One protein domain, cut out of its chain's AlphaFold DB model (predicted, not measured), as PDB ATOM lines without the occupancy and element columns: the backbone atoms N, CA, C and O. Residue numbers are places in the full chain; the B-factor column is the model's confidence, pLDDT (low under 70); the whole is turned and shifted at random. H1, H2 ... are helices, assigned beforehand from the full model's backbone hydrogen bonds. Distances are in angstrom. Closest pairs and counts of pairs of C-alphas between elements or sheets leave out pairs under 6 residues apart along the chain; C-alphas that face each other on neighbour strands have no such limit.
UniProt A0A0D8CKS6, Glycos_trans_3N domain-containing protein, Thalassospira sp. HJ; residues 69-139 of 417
ATOM      1  N   GLU A  69      20.185  30.644  -7.919       66.19
ATOM      2  CA  GLU A  69      20.760  29.416  -8.488       66.19
ATOM      3  C   GLU A  69      20.072  28.173  -7.916       66.19
ATOM      4  O   GLU A  69      19.734  27.241  -8.649       66.19
ATOM      5  N   THR A  70      19.790  28.182  -6.609       62.91
ATOM      6  CA  THR A  70      19.077  27.097  -5.922       62.91
ATOM      7  C   THR A  70      17.644  26.972  -6.435       62.91
ATOM      8  O   THR A  70      17.153  25.860  -6.639       62.91
ATOM      9  N   LEU A  71      16.970  28.100  -6.673       65.69
ATOM     10  CA  LEU A  71      15.627  28.137  -7.238       65.69
ATOM     11  C   LEU A  71      15.624  27.627  -8.684       65.69
ATOM     12  O   LEU A  71      14.797  26.786  -9.025       65.69
ATOM     13  N   SER A  72      16.576  28.076  -9.506       67.81
ATOM     14  CA  SER A  72      16.734  27.624 -10.892       67.81
ATOM     15  C   SER A  72      16.961  26.110 -10.974       67.81
ATOM     16  O   SER A  72      16.261  25.414 -11.712       67.81
ATOM     17  N   ARG A  73      17.849  25.568 -10.127       67.31
ATOM     18  CA  ARG A  73      18.084  24.122 -10.026       67.31
ATOM     19  C   ARG A  73      16.817  23.370  -9.613       67.31
ATOM     20  O   ARG A  73      16.416  22.445 -10.315       67.31
ATOM     21  N   LYS A  74      16.120  23.812  -8.560       71.31
ATOM     22  CA  LYS A  74      14.841  23.207  -8.134       71.31
ATOM     23  C   LYS A  74      13.785  23.225  -9.245       71.31
ATOM     24  O   LYS A  74      13.091  22.236  -9.442       71.31
ATOM     25  N   ILE A  75      13.664  24.325  -9.990       77.00
ATOM     26  CA  ILE A  75      12.745  24.452 -11.135       77.00
ATOM     27  C   ILE A  75      13.116  23.465 -12.253       77.00
ATOM     28  O   ILE A  75      12.222  22.892 -12.880       77.00
ATOM     29  N   SER A  76      14.413  23.258 -12.500       71.81
ATOM     30  CA  SER A  76      14.906  22.321 -13.518       71.81
ATOM     31  C   SER A  76      14.642  20.851 -13.167       71.81
ATOM     32  O   SER A  76      14.345  20.066 -14.063       71.81
ATOM     33  N   GLU A  77      14.660  20.507 -11.876       77.12
ATOM     34  CA  GLU A  77      14.397  19.154 -11.362       77.12
ATOM     35  C   GLU A  77      12.902  18.770 -11.426       77.12
ATOM     36  O   GLU A  77      12.564  17.588 -11.412       77.12
ATOM     37  N   ILE A  78      11.986  19.747 -11.516       76.50
ATOM     38  CA  ILE A  78      10.546  19.483 -11.664       76.50
ATOM     39  C   ILE A  78      10.253  19.075 -13.114       76.50
ATOM     40  O   ILE A  78      10.223  19.919 -14.016       76.50
ATOM     41  N   ASP A  79       9.995  17.790 -13.338       81.06
ATOM     42  CA  ASP A  79       9.633  17.226 -14.639       81.06
ATOM     43  C   ASP A  79       8.111  16.992 -14.792       81.06
ATOM     44  O   ASP A  79       7.296  17.429 -13.977       81.06
ATOM     45  N   HIS A  80       7.714  16.309 -15.871       78.94
ATOM     46  CA  HIS A  80       6.317  15.969 -16.168       78.94
ATOM     47  C   HIS A  80       5.702  14.939 -15.200       78.94
ATOM     48  O   HIS A  80       4.484  14.782 -15.191       78.94
ATOM     49  N   ARG A  81       6.515  14.239 -14.398       79.06
ATOM     50  CA  ARG A  81       6.082  13.226 -13.420       79.06
ATOM     51  C   ARG A  81       5.850  13.822 -12.034       79.06
ATOM     52  O   ARG A  81       5.269  13.166 -11.173       79.06
ATOM     53  N   ALA A  82       6.299  15.054 -11.801       81.75
ATOM     54  CA  ALA A  82       6.046  15.763 -10.555       81.75
ATOM     55  C   ALA A  82       4.540  15.987 -10.314       81.75
ATOM     56  O   ALA A  82       3.731  16.060 -11.245       81.75
ATOM     57  N   SER A  83       4.160  16.146  -9.041       88.88
ATOM     58  CA  SER A  83       2.759  16.379  -8.678       88.88
ATOM     59  C   SER A  83       2.190  17.628  -9.377       88.88
ATOM     60  O   SER A  83       2.933  18.592  -9.597       88.88
ATOM     61  N   PRO A  84       0.882  17.654  -9.704       89.50
ATOM     62  CA  PRO A  84       0.226  18.803 -10.335       89.50
ATOM     63  C   PRO A  84       0.552  20.140  -9.655       89.50
ATOM     64  O   PRO A  84       1.015  21.071 -10.311       89.50
ATOM     65  N   ALA A  85       0.453  20.198  -8.325       88.25
ATOM     66  CA  ALA A  85       0.785  21.394  -7.554       88.25
ATOM     67  C   ALA A  85       2.243  21.859  -7.747       88.25
ATOM     68  O   ALA A  85       2.494  23.058  -7.879       88.25
ATOM     69  N   LYS A  86       3.219  20.937  -7.813       88.50
ATOM     70  CA  LYS A  86       4.636  21.277  -8.047       88.50
ATOM     71  C   LYS A  86       4.882  21.759  -9.477       88.50
ATOM     72  O   LYS A  86       5.629  22.717  -9.671       88.50
ATOM     73  N   ARG A  87       4.247  21.133 -10.472       91.81
ATOM     74  CA  ARG A  87       4.331  21.574 -11.877       91.81
ATOM     75  C   ARG A  87       3.723  22.963 -12.059       91.81
ATOM     76  O   ARG A  87       4.349  23.821 -12.671       91.81
ATOM     77  N   LEU A  88       2.584  23.240 -11.429       92.69
ATOM     78  CA  LEU A  88       1.977  24.569 -11.456       92.69
ATOM     79  C   LEU A  88       2.860  25.627 -10.773       92.69
ATOM     80  O   LEU A  88       3.066  26.707 -11.324       92.69
ATOM     81  N   ALA A  89       3.468  25.300  -9.627       91.75
ATOM     82  CA  ALA A  89       4.440  26.176  -8.968       91.75
ATOM     83  C   ALA A  89       5.644  26.495  -9.873       91.75
ATOM     84  O   ALA A  89       6.090  27.642  -9.918       91.75
ATOM     85  N   LYS A  90       6.130  25.513 -10.648       91.81
ATOM     86  CA  LYS A  90       7.169  25.724 -11.670       91.81
ATOM     87  C   LYS A  90       6.728  26.761 -12.707       91.81
ATOM     88  O   LYS A  90       7.487  27.678 -13.003       91.81
ATOM     89  N   TYR A  91       5.511  26.652 -13.239       94.56
ATOM     90  CA  TYR A  91       4.987  27.594 -14.239       94.56
ATOM     91  C   TYR A  91       4.791  29.008 -13.682       94.56
ATOM     92  O   TYR A  91       5.119  29.989 -14.352       94.56
ATOM     93  N   ILE A  92       4.351  29.133 -12.430       93.50
ATOM     94  CA  ILE A  92       4.279  30.425 -11.732       93.50
ATOM     95  C   ILE A  92       5.679  31.033 -11.588       93.50
ATOM     96  O   ILE A  92       5.893  32.190 -11.945       93.50
ATOM     97  N   ALA A  93       6.662  30.245 -11.146       89.38
ATOM     98  CA  ALA A  93       8.033  30.719 -10.982       89.38
ATOM     99  C   ALA A  93       8.681  31.139 -12.314       89.38
ATOM    100  O   ALA A  93       9.476  32.070 -12.341       89.38
ATOM    101  N   VAL A  94       8.315  30.500 -13.429       90.19
ATOM    102  CA  VAL A  94       8.771  30.869 -14.782       90.19
ATOM    103  C   VAL A  94       8.131  32.173 -15.275       90.19
ATOM    104  O   VAL A  94       8.797  32.993 -15.913       90.19
ATOM    105  N   THR A  95       6.847  32.378 -14.978       90.81
ATOM    106  CA  THR A  95       6.097  33.563 -15.428       90.81
ATOM    107  C   THR A  95       6.351  34.796 -14.564       90.81
ATOM    108  O   THR A  95       6.186  35.913 -15.053       90.81
ATOM    109  N   CYS A  96       6.792  34.630 -13.311       88.44
ATOM    110  CA  CYS A  96       7.082  35.737 -12.398       88.44
ATOM    111  C   CYS A  96       8.279  35.494 -11.444       88.44
ATOM    112  O   CYS A  96       8.123  35.554 -10.226       88.44
ATOM    113  N   PRO A  97       9.509  35.283 -11.952       81.75
ATOM    114  CA  PRO A  97      10.714  35.174 -11.116       81.75
ATOM    115  C   PRO A  97      11.262  36.539 -10.648       81.75
ATOM    116  O   PRO A  97      12.320  36.607 -10.023       81.75
ATOM    117  N   GLY A  98      10.581  37.637 -10.992       77.56
ATOM    118  CA  GLY A  98      10.997  39.015 -10.737       77.56
ATOM    119  C   GLY A  98      11.183  39.843 -12.021       77.56
ATOM    120  O   GLY A  98      11.127  39.299 -13.130       77.56
ATOM    121  N   PRO A  99      11.393  41.166 -11.893       76.44
ATOM    122  CA  PRO A  99      11.488  42.081 -13.032       76.44
ATOM    123  C   PRO A  99      12.572  41.667 -14.037       76.44
ATOM    124  O   PRO A  99      13.700  41.373 -13.650       76.44
ATOM    125  N   GLY A 100      12.224  41.638 -15.327       75.12
ATOM    126  CA  GLY A 100      13.151  41.340 -16.428       75.12
ATOM    127  C   GLY A 100      13.599  39.878 -16.554       75.12
ATOM    128  O   GLY A 100      14.348  39.563 -17.472       75.12
ATOM    129  N   LYS A 101      13.151  38.981 -15.666       80.94
ATOM    130  CA  LYS A 101      13.561  37.563 -15.648       80.94
ATOM    131  C   LYS A 101      12.459  36.595 -16.093       80.94
ATOM    132  O   LYS A 101      12.705  35.398 -16.207       80.94
ATOM    133  N   SER A 102      11.238  37.089 -16.298       88.44
ATOM    134  CA  SER A 102      10.094  36.280 -16.729       88.44
ATOM    135  C   SER A 102      10.217  35.849 -18.185       88.44
ATOM    136  O   SER A 102      10.611  36.657 -19.027       88.44
ATOM    137  N   ARG A 103       9.745  34.641 -18.503       92.25
ATOM    138  CA  ARG A 103       9.451  34.235 -19.886       92.25
ATOM    139  C   ARG A 103       8.000  33.757 -20.020       92.25
ATOM    140  O   ARG A 103       7.438  33.273 -19.035       92.25
ATOM    141  N   PRO A 104       7.394  33.856 -21.215       94.69
ATOM    142  CA  PRO A 104       6.133  33.179 -21.488       94.69
ATOM    143  C   PRO A 104       6.286  31.655 -21.382       94.69
ATOM    144  O   PRO A 104       7.377  31.095 -21.571       94.69
ATOM    145  N   LEU A 105       5.179  30.984 -21.076       96.50
ATOM    146  CA  LEU A 105       5.091  29.532 -21.162       96.50
ATOM    147  C   LEU A 105       5.078  29.109 -22.633       96.50
ATOM    148  O   LEU A 105       4.515  29.776 -23.500       96.50
ATOM    149  N   THR A 106       5.685  27.963 -22.922       97.25
ATOM    150  CA  THR A 106       5.479  27.293 -24.211       97.25
ATOM    151  C   THR A 106       4.040  26.780 -24.308       97.25
ATOM    152  O   THR A 106       3.397  26.540 -23.288       97.25
ATOM    153  N   GLN A 107       3.543  26.520 -25.519       98.00
ATOM    154  CA  GLN A 107       2.193  25.971 -25.725       98.00
ATOM    155  C   GLN A 107       1.946  24.679 -24.934       98.00
ATOM    156  O   GLN A 107       0.897  24.514 -24.316       98.00
ATOM    157  N   ARG A 108       2.946  23.792 -24.864       97.06
ATOM    158  CA  ARG A 108       2.872  22.557 -24.071       97.06
ATOM    159  C   ARG A 108       2.805  22.825 -22.567       97.06
ATOM    160  O   ARG A 108       2.029  22.176 -21.878       97.06
ATOM    161  N   GLU A 109       3.619  23.754 -22.061       97.25
ATOM    162  CA  GLU A 109       3.584  24.149 -20.645       97.25
ATOM    163  C   GLU A 109       2.250  24.812 -20.292       97.25
ATOM    164  O   GLU A 109       1.673  24.499 -19.258       97.25
ATOM    165  N   ALA A 110       1.732  25.682 -21.161       98.25
ATOM    166  CA  ALA A 110       0.446  26.335 -20.967       98.25
ATOM    167  C   ALA A 110      -0.714  25.332 -20.971       98.25
ATOM    168  O   ALA A 110      -1.566  25.390 -20.089       98.25
ATOM    169  N   LYS A 111      -0.709  24.364 -21.896       98.19
ATOM    170  CA  LYS A 111      -1.684  23.267 -21.915       98.19
ATOM    171  C   LYS A 111      -1.667  22.468 -20.623       98.19
ATOM    172  O   LYS A 111      -2.707  22.285 -20.007       98.19
ATOM    173  N   ASP A 112      -0.492  22.018 -20.202       97.12
ATOM    174  CA  ASP A 112      -0.359  21.226 -18.984       97.12
ATOM    175  C   ASP A 112      -0.804  22.001 -17.736       97.12
ATOM    176  O   ASP A 112      -1.538  21.500 -16.887       97.12
ATOM    177  N   CYS A 113      -0.402  23.266 -17.666       96.00
ATOM    178  CA  CYS A 113      -0.805  24.196 -16.629       96.00
ATOM    179  C   CYS A 113      -2.332  24.319 -16.533       96.00
ATOM    180  O   CYS A 113      -2.906  24.212 -15.450       96.00
ATOM    181  N   PHE A 114      -3.000  24.502 -17.670       96.94
ATOM    182  CA  PHE A 114      -4.443  24.679 -17.707       96.94
ATOM    183  C   PHE A 114      -5.199  23.356 -17.521       96.94
ATOM    184  O   PHE A 114      -6.238  23.358 -16.872       96.94
ATOM    185  N   ASP A 115      -4.647  22.216 -17.954       95.94
ATOM    186  CA  ASP A 115      -5.155  20.875 -17.624       95.94
ATOM    187  C   ASP A 115      -5.218  20.680 -16.096       95.94
ATOM    188  O   ASP A 115      -6.220  20.198 -15.569       95.94
ATOM    189  N   ILE A 116      -4.179  21.083 -15.355       95.31
ATOM    190  CA  ILE A 116      -4.153  20.999 -13.882       95.31
ATOM    191  C   ILE A 116      -5.292  21.828 -13.266       95.31
ATOM    192  O   ILE A 116      -5.992  21.347 -12.372       95.31
ATOM    193  N   ILE A 117      -5.498  23.053 -13.761       95.94
ATOM    194  CA  ILE A 117      -6.555  23.961 -13.287       95.94
ATOM    195  C   ILE A 117      -7.945  23.406 -13.616       95.94
ATOM    196  O   ILE A 117      -8.835  23.424 -12.763       95.94
ATOM    197  N   LEU A 118      -8.136  22.901 -14.837       93.69
ATOM    198  CA  LEU A 118      -9.422  22.394 -15.312       93.69
ATOM    199  C   LEU A 118      -9.874  21.125 -14.578       93.69
ATOM    200  O   LEU A 118     -11.069  20.909 -14.420       93.69
ATOM    201  N   ASN A 119      -8.928  20.316 -14.094       91.44
ATOM    202  CA  ASN A 119      -9.206  19.108 -13.311       91.44
ATOM    203  C   ASN A 119      -9.342  19.369 -11.798       91.44
ATOM    204  O   ASN A 119      -9.418  18.417 -11.025       91.44
ATOM    205  N   GLY A 120      -9.321  20.631 -11.349       91.19
ATOM    206  CA  GLY A 120      -9.422  20.966  -9.922       91.19
ATOM    207  C   GLY A 120      -8.208  20.531  -9.091       91.19
ATOM    208  O   GLY A 120      -8.307  20.383  -7.879       91.19
ATOM    209  N   LEU A 121      -7.051  20.319  -9.728       91.25
ATOM    210  CA  LEU A 121      -5.818  19.851  -9.079       91.25
ATOM    211  C   LEU A 121      -4.899  21.006  -8.636       91.25
ATOM    212  O   LEU A 121      -3.771  20.772  -8.194       91.25
ATOM    213  N   ALA A 122      -5.356  22.248  -8.808       92.19
ATOM    214  CA  ALA A 122      -4.651  23.471  -8.453       92.19
ATOM    215  C   ALA A 122      -5.222  24.078  -7.170       92.19
ATOM    216  O   ALA A 122      -6.437  24.162  -7.008       92.19
ATOM    217  N   HIS A 123      -4.349  24.596  -6.307       91.44
ATOM    218  CA  HIS A 123      -4.781  25.443  -5.198       91.44
ATOM    219  C   HIS A 123      -5.240  26.815  -5.731       91.44
ATOM    220  O   HIS A 123      -4.606  27.372  -6.628       91.44
ATOM    221  N   GLU A 124      -6.282  27.416  -5.151       89.81
ATOM    222  CA  GLU A 124      -6.844  28.714  -5.581       89.81
ATOM    223  C   GLU A 124      -5.792  29.837  -5.686       89.81
ATOM    224  O   GLU A 124      -5.711  30.532  -6.697       89.81
ATOM    225  N   ILE A 125      -4.896  29.943  -4.697       92.25
ATOM    226  CA  ILE A 125      -3.747  30.863  -4.708       92.25
ATOM    227  C   ILE A 125      -2.846  30.640  -5.931       92.25
ATOM    228  O   ILE A 125      -2.381  31.609  -6.529       92.25
ATOM    229  N   GLN A 126      -2.601  29.388  -6.337       93.81
ATOM    230  CA  GLN A 126      -1.792  29.100  -7.524       93.81
ATOM    231  C   GLN A 126      -2.499  29.553  -8.807       93.81
ATOM    232  O   GLN A 126      -1.850  30.114  -9.689       93.81
ATOM    233  N   ILE A 127      -3.820  29.358  -8.890       95.38
ATOM    234  CA  ILE A 127      -4.644  29.834 -10.011       95.38
ATOM    235  C   ILE A 127      -4.553  31.361 -10.101       95.38
ATOM    236  O   ILE A 127      -4.179  31.896 -11.146       95.38
ATOM    237  N   GLY A 128      -4.829  32.063  -8.998       93.94
ATOM    238  CA  GLY A 128      -4.779  33.523  -8.939       93.94
ATOM    239  C   GLY A 128      -3.395  34.074  -9.282       93.94
ATOM    240  O   GLY A 128      -3.281  34.961 -10.130       93.94
ATOM    241  N   ALA A 129      -2.336  33.510  -8.691       94.00
ATOM    242  CA  ALA A 129      -0.957  33.916  -8.954       94.00
ATOM    243  C   ALA A 129      -0.604  33.782 -10.440       94.00
ATOM    244  O   ALA A 129      -0.118  34.736 -11.041       94.00
ATOM    245  N   LEU A 130      -0.889  32.634 -11.053       95.69
ATOM    246  CA  LEU A 130      -0.594  32.399 -12.463       95.69
ATOM    247  C   LEU A 130      -1.386  33.334 -13.390       95.69
ATOM    248  O   LEU A 130      -0.820  33.958 -14.289       95.69
ATOM    249  N   LEU A 131      -2.708  33.404 -13.217       95.69
ATOM    250  CA  LEU A 131      -3.556  34.166 -14.133       95.69
ATOM    251  C   LEU A 131      -3.228  35.659 -14.065       95.69
ATOM    252  O   LEU A 131      -3.191  36.317 -15.105       95.69
ATOM    253  N   MET A 132      -2.920  36.182 -12.874       94.44
ATOM    254  CA  MET A 132      -2.542  37.583 -12.699       94.44
ATOM    255  C   MET A 132      -1.150  37.901 -13.244       94.44
ATOM    256  O   MET A 132      -0.966  38.975 -13.818       94.44
ATOM    257  N   THR A 133      -0.175  36.995 -13.133       93.69
ATOM    258  CA  THR A 133       1.165  37.233 -13.697       93.69
ATOM    259  C   THR A 133       1.133  37.236 -15.222       93.69
ATOM    260  O   THR A 133       1.727  38.119 -15.848       93.69
ATOM    261  N   ILE A 134       0.379  36.317 -15.831       95.06
ATOM    262  CA  ILE A 134       0.153  36.298 -17.282       95.06
ATOM    263  C   ILE A 134      -0.637  37.535 -17.718       95.06
ATOM    264  O   ILE A 134      -0.264  38.170 -18.701       95.06
ATOM    265  N   GLN A 135      -1.683  37.924 -16.982       93.50
ATOM    266  CA  GLN A 135      -2.463  39.122 -17.298       93.50
ATOM    267  C   GLN A 135      -1.616  40.396 -17.242       93.50
ATOM    268  O   GLN A 135      -1.730  41.239 -18.129       93.50
ATOM    269  N   HIS A 136      -0.765  40.540 -16.222       91.81
ATOM    270  CA  HIS A 136       0.100  41.709 -16.066       91.81
ATOM    271  C   HIS A 136       1.135  41.817 -17.192       91.81
ATOM    272  O   HIS A 136       1.365  42.907 -17.712       91.81
ATOM    273  N   ARG A 137       1.739  40.690 -17.588       92.12
ATOM    274  CA  ARG A 137       2.714  40.635 -18.687       92.12
ATOM    275  C   ARG A 137       2.064  40.781 -20.068       92.12
ATOM    276  O   ARG A 137       2.703  41.282 -20.987       92.12
ATOM    277  N   GLY A 138       0.823  40.324 -20.211       92.44
ATOM    278  CA  GLY A 138       0.164  40.093 -21.492       92.44
ATOM    279  C   GLY A 138       0.325  38.639 -21.940       92.44
ATOM    280  O   GLY A 138       1.435  38.106 -22.001       92.44
ATOM    281  N   ILE A 139      -0.797  37.992 -22.253       95.31
ATOM    282  CA  ILE A 139      -0.812  36.618 -22.761       95.31
ATOM    283  C   ILE A 139      -0.245  36.554 -24.186       95.31
ATOM    284  O   ILE A 139      -0.528  37.417 -25.016       95.31
TER     285      ILE A 139
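AT A GLANCE: This is residues 69 to 139 of the 417 residues of the protein "Glycos_trans_3N domain-containing protein" of Thalassospira sp. HJ (UniProt A0A0D8CKS6). Helix H2 runs through the middle of this domain, with H4 beside it running the same way and H3 packed on it at a slant. H1, near H2 alone, lies on the other side of H2 from H3 and H4. The printed part has 71 residues with four named helices, in the order H1, H2, H3, H4, and no named strand: the class is all helix. The whole is compact, with a radius of gyration of the C-alphas of 11.4 A and spans of 32 by 27 by 22 A.

HOW THE PARTS SIT: Start with H1, residues 69 to 77, and H2, residues 84 to 95: they are close but not clearly touching, and their closest C-alphas, those of Ile 75 and Lys 90, are 5.7 A apart. They run opposite ways at a steep tilt of 47 degrees. Next look at H3, residues 107 to 118, which touches H2; the closest C-alphas, of Leu 88 and Cys 113, are 5.9 A apart. These two run opposite ways at a steep tilt of 49 degrees. Then find H4, residues 124 to 137, which touches H2 with the closest C-alphas, of Ile 92 and Leu 130, 5.3 A apart. H2 and H4 run the same way at a shallow tilt of 23 degrees. H3 and H4 are close but not clearly touching, their closest C-alphas, of Ile 117 and Ile 127, being 7.0 A apart. H1 is apart from H3 and from H4. In H1, H2, H3 and H4 every O i to N i+4 pair is within hydrogen-bond range.

IN THESE COORDINATES: Find C-alpha 69 at (20.760, 29.416, -8.488); from there H1 runs 12.4 A to Glu 77. H2 begins at C-alpha 84, (0.226, 18.803, -10.335), and measures 16.7 A; H3 measures 16.0 A. H4, 20.1 A, ends at C-alpha 137, (2.714, 40.635, -18.687).

THE WHOLE: The C-alphas farthest apart, of Glu 69 and Asn 119, are 32.1 A apart. The printed part has no cut. The link from H2 to H3 is long, with 11 residues; H1 to H2 is short and H3 to H4 tight. The model's confidence is low, under 70, at residues 69 to 73.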